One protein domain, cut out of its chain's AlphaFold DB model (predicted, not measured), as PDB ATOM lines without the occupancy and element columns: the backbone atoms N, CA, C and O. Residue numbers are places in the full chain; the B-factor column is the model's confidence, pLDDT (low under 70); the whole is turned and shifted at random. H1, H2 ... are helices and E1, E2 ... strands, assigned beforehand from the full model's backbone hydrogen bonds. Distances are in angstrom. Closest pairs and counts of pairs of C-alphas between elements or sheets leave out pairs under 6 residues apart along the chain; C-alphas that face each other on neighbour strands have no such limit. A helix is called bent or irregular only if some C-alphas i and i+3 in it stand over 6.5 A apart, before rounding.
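What this domain is: This is residues 11 to 61 of the 64 residues of an uncharacterized protein of Capsulimonas corticalis (UniProt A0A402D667). What does the model look like? One long, kinked helix, H1, folds back along a small ribbon of two parallel strands, E1 and E2, and packs on it with residues 42 to 53, mostly at E2. A wide loop joins the strands; its residues 18 to 24 stick out, as does the far end of the helix, residues 54 to 61, of which 54 to 60 belong to H1. What is it made of? The printed part has 51 residues, with two named strands and then one named helix, in the order E1, E2, H1, a mixed class of helices and strands. It is loose, with a radius of gyration of the C-alphas of 12.7 A, and flat, spanning 33 by 29 by 11 A.

How they stand to each other: How do the strands pair? E1, residues 11 to 14, and E2, residues 29 to 33, are parallel neighbours, with 26 degrees between their directions. N 11 and O 29 are 2.9 A apart and N 31 and O 11 are 2.8 A apart, both within hydrogen-bond range. Where does the helix come nearest to them? The closest C-alphas of E2 and H1, residues 39 to 60, are those of Tyr 33 and Ile 46, 5.9 A apart. Those of E1 and H1 are Val 12 and Val 49, 7.7 A apart. Is the helix even? H1 has a kink of 37 degrees near residue 46 and is irregular, with C-alphas 45 and 48 lying 7.1 A apart; 14 of its 18 O i to N i+4 pairs are within hydrogen-bond range.

Where its parts are: Where do the strands lie? E1 begins at C-alpha 11, (-20.548, 18.899, -4.296), and is 10.2 A long; E2 is 13.7 A long. Where does the helix run? H1 goes from C-alpha 39 at (-3.465, 18.196, -16.351) to C-alpha 60 at (-34.307, 23.414, -12.876), 31.5 A.

The domain as a whole: How far does it reach? The two C-alphas farthest apart, those of Ser 23 and Lys 40, are 35.0 A apart. Which links are long? E1 to E2 is a long link of 14 residues; E2 to H1 is a tight one of 5. Is anything missing or uncertain? The printed part has no cut, its mean pLDDT is 87.4, and no printed residue is under 70.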
ATOM      1  N   LEU A  11     -21.924  19.134  -4.733       90.75
ATOM      2  CA  LEU A  11     -20.548  18.899  -4.296       90.75
ATOM      3  C   LEU A  11     -19.837  18.069  -5.359       90.75
ATOM      4  O   LEU A  11     -20.328  17.008  -5.726       90.75
ATOM      5  N   VAL A  12     -18.679  18.525  -5.831       92.38
ATOM      6  CA  VAL A  12     -17.852  17.762  -6.771       92.38
ATOM      7  C   VAL A  12     -16.629  17.227  -6.044       92.38
ATOM      8  O   VAL A  12     -15.837  18.010  -5.523       92.38
ATOM      9  N   GLU A  13     -16.456  15.909  -6.036       90.69
ATOM     10  CA  GLU A  13     -15.383  15.236  -5.301       90.69
ATOM     11  C   GLU A  13     -14.572  14.274  -6.172       90.69
ATOM     12  O   GLU A  13     -15.054  13.715  -7.163       90.69
ATOM     13  N   ARG A  14     -13.308  14.060  -5.799       90.06
ATOM     14  CA  ARG A  14     -12.478  13.055  -6.454       90.06
ATOM     15  C   ARG A  14     -12.755  11.689  -5.836       90.06
ATOM     16  O   ARG A  14     -12.707  11.505  -4.625       90.06
ATOM     17  N   ARG A  15     -13.015  10.693  -6.679       85.56
ATOM     18  CA  ARG A  15     -13.295   9.327  -6.236       85.56
ATOM     19  C   ARG A  15     -12.058   8.718  -5.576       85.56
ATOM     20  O   ARG A  15     -11.015   8.609  -6.218       85.56
ATOM     21  N   GLY A  16     -12.214   8.260  -4.337       80.75
ATOM     22  CA  GLY A  16     -11.142   7.651  -3.544       80.75
ATOM     23  C   GLY A  16     -10.524   8.582  -2.503       80.75
ATOM     24  O   GLY A  16      -9.712   8.120  -1.710       80.75
ATOM     25  N   GLU A  17     -10.924   9.854  -2.465       80.00
ATOM     26  CA  GLU A  17     -10.699  10.713  -1.302       80.00
ATOM     27  C   GLU A  17     -11.896  10.582  -0.358       80.00
ATOM     28  O   GLU A  17     -13.037  10.803  -0.758       80.00
ATOM     29  N   GLU A  18     -11.653  10.162   0.887       73.75
ATOM     30  CA  GLU A  18     -12.700  10.118   1.912       73.75
ATOM     31  C   GLU A  18     -13.003  11.554   2.358       73.75
ATOM     32  O   GLU A  18     -12.244  12.155   3.119       73.75
ATOM     33  N   ILE A  19     -14.111  12.117   1.876       77.56
ATOM     34  CA  ILE A  19     -14.605  13.416   2.330       77.56
ATOM     35  C   ILE A  19     -15.641  13.184   3.426       77.56
ATOM     36  O   ILE A  19     -16.713  12.624   3.198       77.56
ATOM     37  N   ARG A  20     -15.338  13.650   4.639       83.25
ATOM     38  CA  ARG A  20     -16.313  13.689   5.731       83.25
ATOM     39  C   ARG A  20     -17.109  14.976   5.648       83.25
ATOM     40  O   ARG A  20     -16.600  16.047   5.973       83.25
ATOM     41  N   LEU A  21     -18.359  14.862   5.213       83.25
ATOM     42  CA  LEU A  21     -19.271  15.995   5.203       83.25
ATOM     43  C   LEU A  21     -19.826  16.251   6.611       83.25
ATOM     44  O   LEU A  21     -20.268  15.306   7.270       83.25
ATOM     45  N   PRO A  22     -19.823  17.511   7.087       86.62
ATOM     46  CA  PRO A  22     -20.535  17.877   8.304       86.62
ATOM     47  C   PRO A  22     -22.043  17.644   8.134       86.62
ATOM     48  O   PRO A  22     -22.566  17.684   7.018       86.62
ATOM     49  N   SER A  23     -22.749  17.440   9.250       85.31
ATOM     50  CA  SER A  23     -24.179  17.096   9.265       85.31
ATOM     51  C   SER A  23     -25.052  18.089   8.491       85.31
ATOM     52  O   SER A  23     -26.018  17.694   7.834       85.31
ATOM     53  N   ASP A  24     -24.672  19.364   8.494       82.44
ATOM     54  CA  ASP A  24     -25.392  20.441   7.811       82.44
ATOM     55  C   ASP A  24     -25.346  20.311   6.278       82.44
ATOM     56  O   ASP A  24     -26.163  20.904   5.575       82.44
ATOM     57  N   LEU A  25     -24.425  19.496   5.749       82.56
ATOM     58  CA  LEU A  25     -24.257  19.225   4.320       82.56
ATOM     59  C   LEU A  25     -24.771  17.836   3.897       82.56
ATOM     60  O   LEU A  25     -24.668  17.487   2.720       82.56
ATOM     61  N   THR A  26     -25.396  17.060   4.795       76.19
ATOM     62  CA  THR A  26     -25.865  15.664   4.558       76.19
ATOM     63  C   THR A  26     -27.053  15.540   3.588       76.19
ATOM     64  O   THR A  26     -27.787  14.557   3.572       76.19
ATOM     65  N   GLY A  27     -27.299  16.549   2.761       78.94
ATOM     66  CA  GLY A  27     -28.351  16.544   1.751       78.94
ATOM     67  C   GLY A  27     -27.923  17.136   0.417       78.94
ATOM     68  O   GLY A  27     -28.786  17.327  -0.437       78.94
ATOM     69  N   LEU A  28     -26.638  17.457   0.255       87.00
ATOM     70  CA  LEU A  28     -26.096  17.902  -1.020       87.00
ATOM     71  C   LEU A  28     -26.086  16.755  -2.024       87.00
ATOM     72  O   LEU A  28     -25.831  15.601  -1.679       87.00
ATOM     73  N   THR A  29     -26.323  17.086  -3.288       87.62
ATOM     74  CA  THR A  29     -26.085  16.146  -4.377       87.62
ATOM     75  C   THR A  29     -24.585  16.092  -4.643       87.62
ATOM     76  O   THR A  29     -23.972  17.110  -4.967       87.62
ATOM     77  N   THR A  30     -23.982  14.914  -4.498       89.06
ATOM     78  CA  THR A  30     -22.558  14.714  -4.771       89.06
ATOM     79  C   THR A  30     -22.351  14.172  -6.185       89.06
ATOM     80  O   THR A  30     -23.087  13.311  -6.667       89.06
ATOM     81  N   LEU A  31     -21.353  14.709  -6.879       92.31
ATOM     82  CA  LEU A  31     -20.883  14.265  -8.184       92.31
ATOM     83  C   LEU A  31     -19.416  13.884  -8.032       92.31
ATOM     84  O   LEU A  31     -18.634  14.651  -7.475       92.31
ATOM     85  N   SER A  32     -19.024  12.720  -8.542       91.56
ATOM     86  CA  SER A  32     -17.648  12.245  -8.402       91.56
ATOM     87  C   SER A  32     -16.960  12.042  -9.744       91.56
ATOM     88  O   SER A  32     -17.586  11.669 -10.736       91.56
ATOM     89  N   TYR A  33     -15.647  12.272  -9.773       92.94
ATOM     90  CA  TYR A  33     -14.795  11.990 -10.929       92.94
ATOM     91  C   TYR A  33     -13.547  11.207 -10.513       92.94
ATOM     92  O   TYR A  33     -13.055  11.337  -9.393       92.94
ATOM     93  N   LYS A  34     -13.014  10.375 -11.412       90.00
ATOM     94  CA  LYS A  34     -11.776   9.617 -11.179       90.00
ATOM     95  C   LYS A  34     -10.633  10.279 -11.938       90.00
ATOM     96  O   LYS A  34     -10.711  10.400 -13.154       90.00
ATOM     97  N   TRP A  35      -9.567  10.661 -11.237       87.44
ATOM     98  CA  TRP A  35      -8.395  11.293 -11.849       87.44
ATOM     99  C   TRP A  35      -7.096  10.811 -11.198       87.44
ATOM    100  O   TRP A  35      -6.948  10.890  -9.979       87.44
ATOM    101  N   SER A  36      -6.169  10.317 -12.022       81.50
ATOM    102  CA  SER A  36      -4.917   9.657 -11.616       81.50
ATOM    103  C   SER A  36      -3.677  10.557 -11.604       81.50
ATOM    104  O   SER A  36      -2.630  10.101 -11.159       81.50
ATOM    105  N   GLY A  37      -3.784  11.823 -12.019       75.38
ATOM    106  CA  GLY A  37      -2.671  12.779 -11.996       75.38
ATOM    107  C   GLY A  37      -2.110  13.085 -13.385       75.38
ATOM    108  O   GLY A  37      -1.195  12.429 -13.862       75.38
ATOM    109  N   GLY A  38      -2.645  14.140 -14.002       80.06
ATOM    110  CA  GLY A  38      -2.217  14.702 -15.285       80.06
ATOM    111  C   GLY A  38      -3.156  15.832 -15.714       80.06
ATOM    112  O   GLY A  38      -4.375  15.662 -15.703       80.06
ATOM    113  N   SER A  39      -2.635  17.006 -16.075       71.62
ATOM    114  CA  SER A  39      -3.465  18.196 -16.351       71.62
ATOM    115  C   SER A  39      -4.386  18.026 -17.568       71.62
ATOM    116  O   SER A  39      -5.551  18.411 -17.509       71.62
ATOM    117  N   LYS A  40      -3.911  17.380 -18.644       74.44
ATOM    118  CA  LYS A  40      -4.748  17.026 -19.811       74.44
ATOM    119  C   LYS A  40      -5.802  15.961 -19.489       74.44
ATOM    120  O   LYS A  40      -6.886  15.985 -20.065       74.44
ATOM    121  N   GLU A  41      -5.511  15.061 -18.557       84.69
ATOM    122  CA  GLU A  41      -6.428  13.992 -18.149       84.69
ATOM    123  C   GLU A  41      -7.558  14.512 -17.260       84.69
ATOM    124  O   GLU A  41      -8.656  13.961 -17.280       84.69
ATOM    125  N   LEU A  42      -7.323  15.600 -16.517       89.69
ATOM    126  CA  LEU A  42      -8.332  16.194 -15.643       89.69
ATOM    127  C   LEU A  42      -9.546  16.691 -16.433       89.69
ATOM    128  O   LEU A  42     -10.677  16.428 -16.037       89.69
ATOM    129  N   ALA A  43      -9.318  17.369 -17.562       90.88
ATOM    130  CA  ALA A  43     -10.400  17.884 -18.401       90.88
ATOM    131  C   ALA A  43     -11.309  16.755 -18.912       90.88
ATOM    132  O   ALA A  43     -12.532  16.870 -18.858       90.88
ATOM    133  N   ALA A  44     -10.719  15.639 -19.349       91.38
ATOM    134  CA  ALA A  44     -11.468  14.458 -19.767       91.38
ATOM    135  C   ALA A  44     -12.182  13.783 -18.583       91.38
ATOM    136  O   ALA A  44     -13.340  13.390 -18.704       91.38
ATOM    137  N   ALA A  45     -11.519  13.692 -17.428       92.25
ATOM    138  CA  ALA A  45     -12.070  13.085 -16.222       92.25
ATOM    139  C   ALA A  45     -13.270  13.859 -15.653       92.25
ATOM    140  O   ALA A  45     -14.219  13.243 -15.173       92.25
ATOM    141  N   ILE A  46     -13.243  15.195 -15.708       93.69
ATOM    142  CA  ILE A  46     -14.298  16.054 -15.154       93.69
ATOM    143  C   ILE A  46     -15.429  16.346 -16.153       93.69
ATOM    144  O   ILE A  46     -16.517  16.743 -15.742       93.69
ATOM    145  N   ALA A  47     -15.225  16.113 -17.454       94.62
ATOM    146  CA  ALA A  47     -16.229  16.390 -18.486       94.62
ATOM    147  C   ALA A  47     -17.625  15.779 -18.206       94.62
ATOM    148  O   ALA A  47     -18.616  16.493 -18.388       94.62
ATOM    149  N   PRO A  48     -17.755  14.529 -17.710       94.19
ATOM    150  CA  PRO A  48     -19.058  13.971 -17.341       94.19
ATOM    151  C   PRO A  48     -19.753  14.757 -16.221       94.19
ATOM    152  O   PRO A  48     -20.953  15.009 -16.294       94.19
ATOM    153  N   VAL A  49     -18.995  15.223 -15.221       95.88
ATOM    154  CA  VAL A  49     -19.517  16.063 -14.131       95.88
ATOM    155  C   VAL A  49     -20.055  17.383 -14.685       95.88
ATOM    156  O   VAL A  49     -21.151  17.806 -14.324       95.88
ATOM    157  N   CYS A  50     -19.333  18.016 -15.615       96.00
ATOM    158  CA  CYS A  50     -19.794  19.242 -16.268       96.00
ATOM    159  C   CYS A  50     -21.098  19.041 -17.056       96.00
ATOM    160  O   CYS A  50     -21.931  19.947 -17.101       96.00
ATOM    161  N   ASN A  51     -21.289  17.870 -17.671       96.44
ATOM    162  CA  ASN A  51     -22.529  17.547 -18.374       96.44
ATOM    163  C   ASN A  51     -23.705  17.399 -17.402       96.44
ATOM    164  O   ASN A  51     -24.734  18.030 -17.632       96.44
ATOM    165  N   HIS A  52     -23.521  16.702 -16.279       94.44
ATOM    166  CA  HIS A  52     -24.548  16.604 -15.238       94.44
ATOM    167  C   HIS A  52     -24.933  17.965 -14.651       94.44
ATOM    168  O   HIS A  52     -26.114  18.246 -14.466       94.44
ATOM    169  N   ILE A  53     -23.960  18.850 -14.410       93.69
ATOM    170  CA  ILE A  53     -24.245  20.225 -13.968       93.69
ATOM    171  C   ILE A  53     -25.107  20.947 -15.011       93.69
ATOM    172  O   ILE A  53     -26.080  21.615 -14.665       93.69
ATOM    173  N   ARG A  54     -24.774  20.809 -16.300       95.00
ATOM    174  CA  ARG A  54     -25.528  21.440 -17.390       95.00
ATOM    175  C   ARG A  54     -26.960  20.914 -17.473       95.00
ATOM    176  O   ARG A  54     -27.869  21.709 -17.695       95.00
ATOM    177  N   GLU A  55     -27.157  19.612 -17.314       94.06
ATOM    178  CA  GLU A  55     -28.479  18.977 -17.272       94.06
ATOM    179  C   GLU A  55     -29.293  19.492 -16.086       94.06
ATOM    180  O   GLU A  55     -30.380  20.026 -16.295       94.06
ATOM    181  N   ALA A  56     -28.725  19.483 -14.877       90.50
ATOM    182  CA  ALA A  56     -29.393  19.989 -13.679       90.50
ATOM    183  C   ALA A  56     -29.816  21.462 -13.825       90.50
ATOM    184  O   ALA A  56     -30.930  21.838 -13.463       90.50
ATOM    185  N   VAL A  57     -28.954  22.310 -14.396       90.56
ATOM    186  CA  VAL A  57     -29.285  23.720 -14.668       90.56
ATOM    187  C   VAL A  57     -30.408  23.846 -15.702       90.56
ATOM    188  O   VAL A  57     -31.298  24.676 -15.527       90.56
ATOM    189  N   ARG A  58     -30.389  23.035 -16.768       93.00
ATOM    190  CA  ARG A  58     -31.434  23.035 -17.808       93.00
ATOM    191  C   ARG A  58     -32.785  22.584 -17.265       93.00
ATOM    192  O   ARG A  58     -33.791  23.196 -17.599       93.00
ATOM    193  N   GLU A  59     -32.801  21.548 -16.435       91.06
ATOM    194  CA  GLU A  59     -34.021  20.998 -15.841       91.06
ATOM    195  C   GLU A  59     -34.646  21.942 -14.813       91.06
ATOM    196  O   GLU A  59     -35.864  22.094 -14.765       91.06
ATOM    197  N   LEU A  60     -33.823  22.584 -13.980       88.81
ATOM    198  CA  LEU A  60     -34.307  23.414 -12.876       88.81
ATOM    199  C   LEU A  60     -34.580  24.865 -13.281       88.81
ATOM    200  O   LEU A  60     -35.235  25.581 -12.521       88.81
ATOM    201  N   GLY A  61     -34.059  25.316 -14.425       87.31
ATOM    202  CA  GLY A  61     -34.239  26.678 -14.925       87.31
ATOM    203  C   GLY A  61     -33.708  27.768 -13.975       87.31
ATOM    204  O   GLY A  61     -33.052  27.470 -12.970       87.31
TER     205      GLY A  61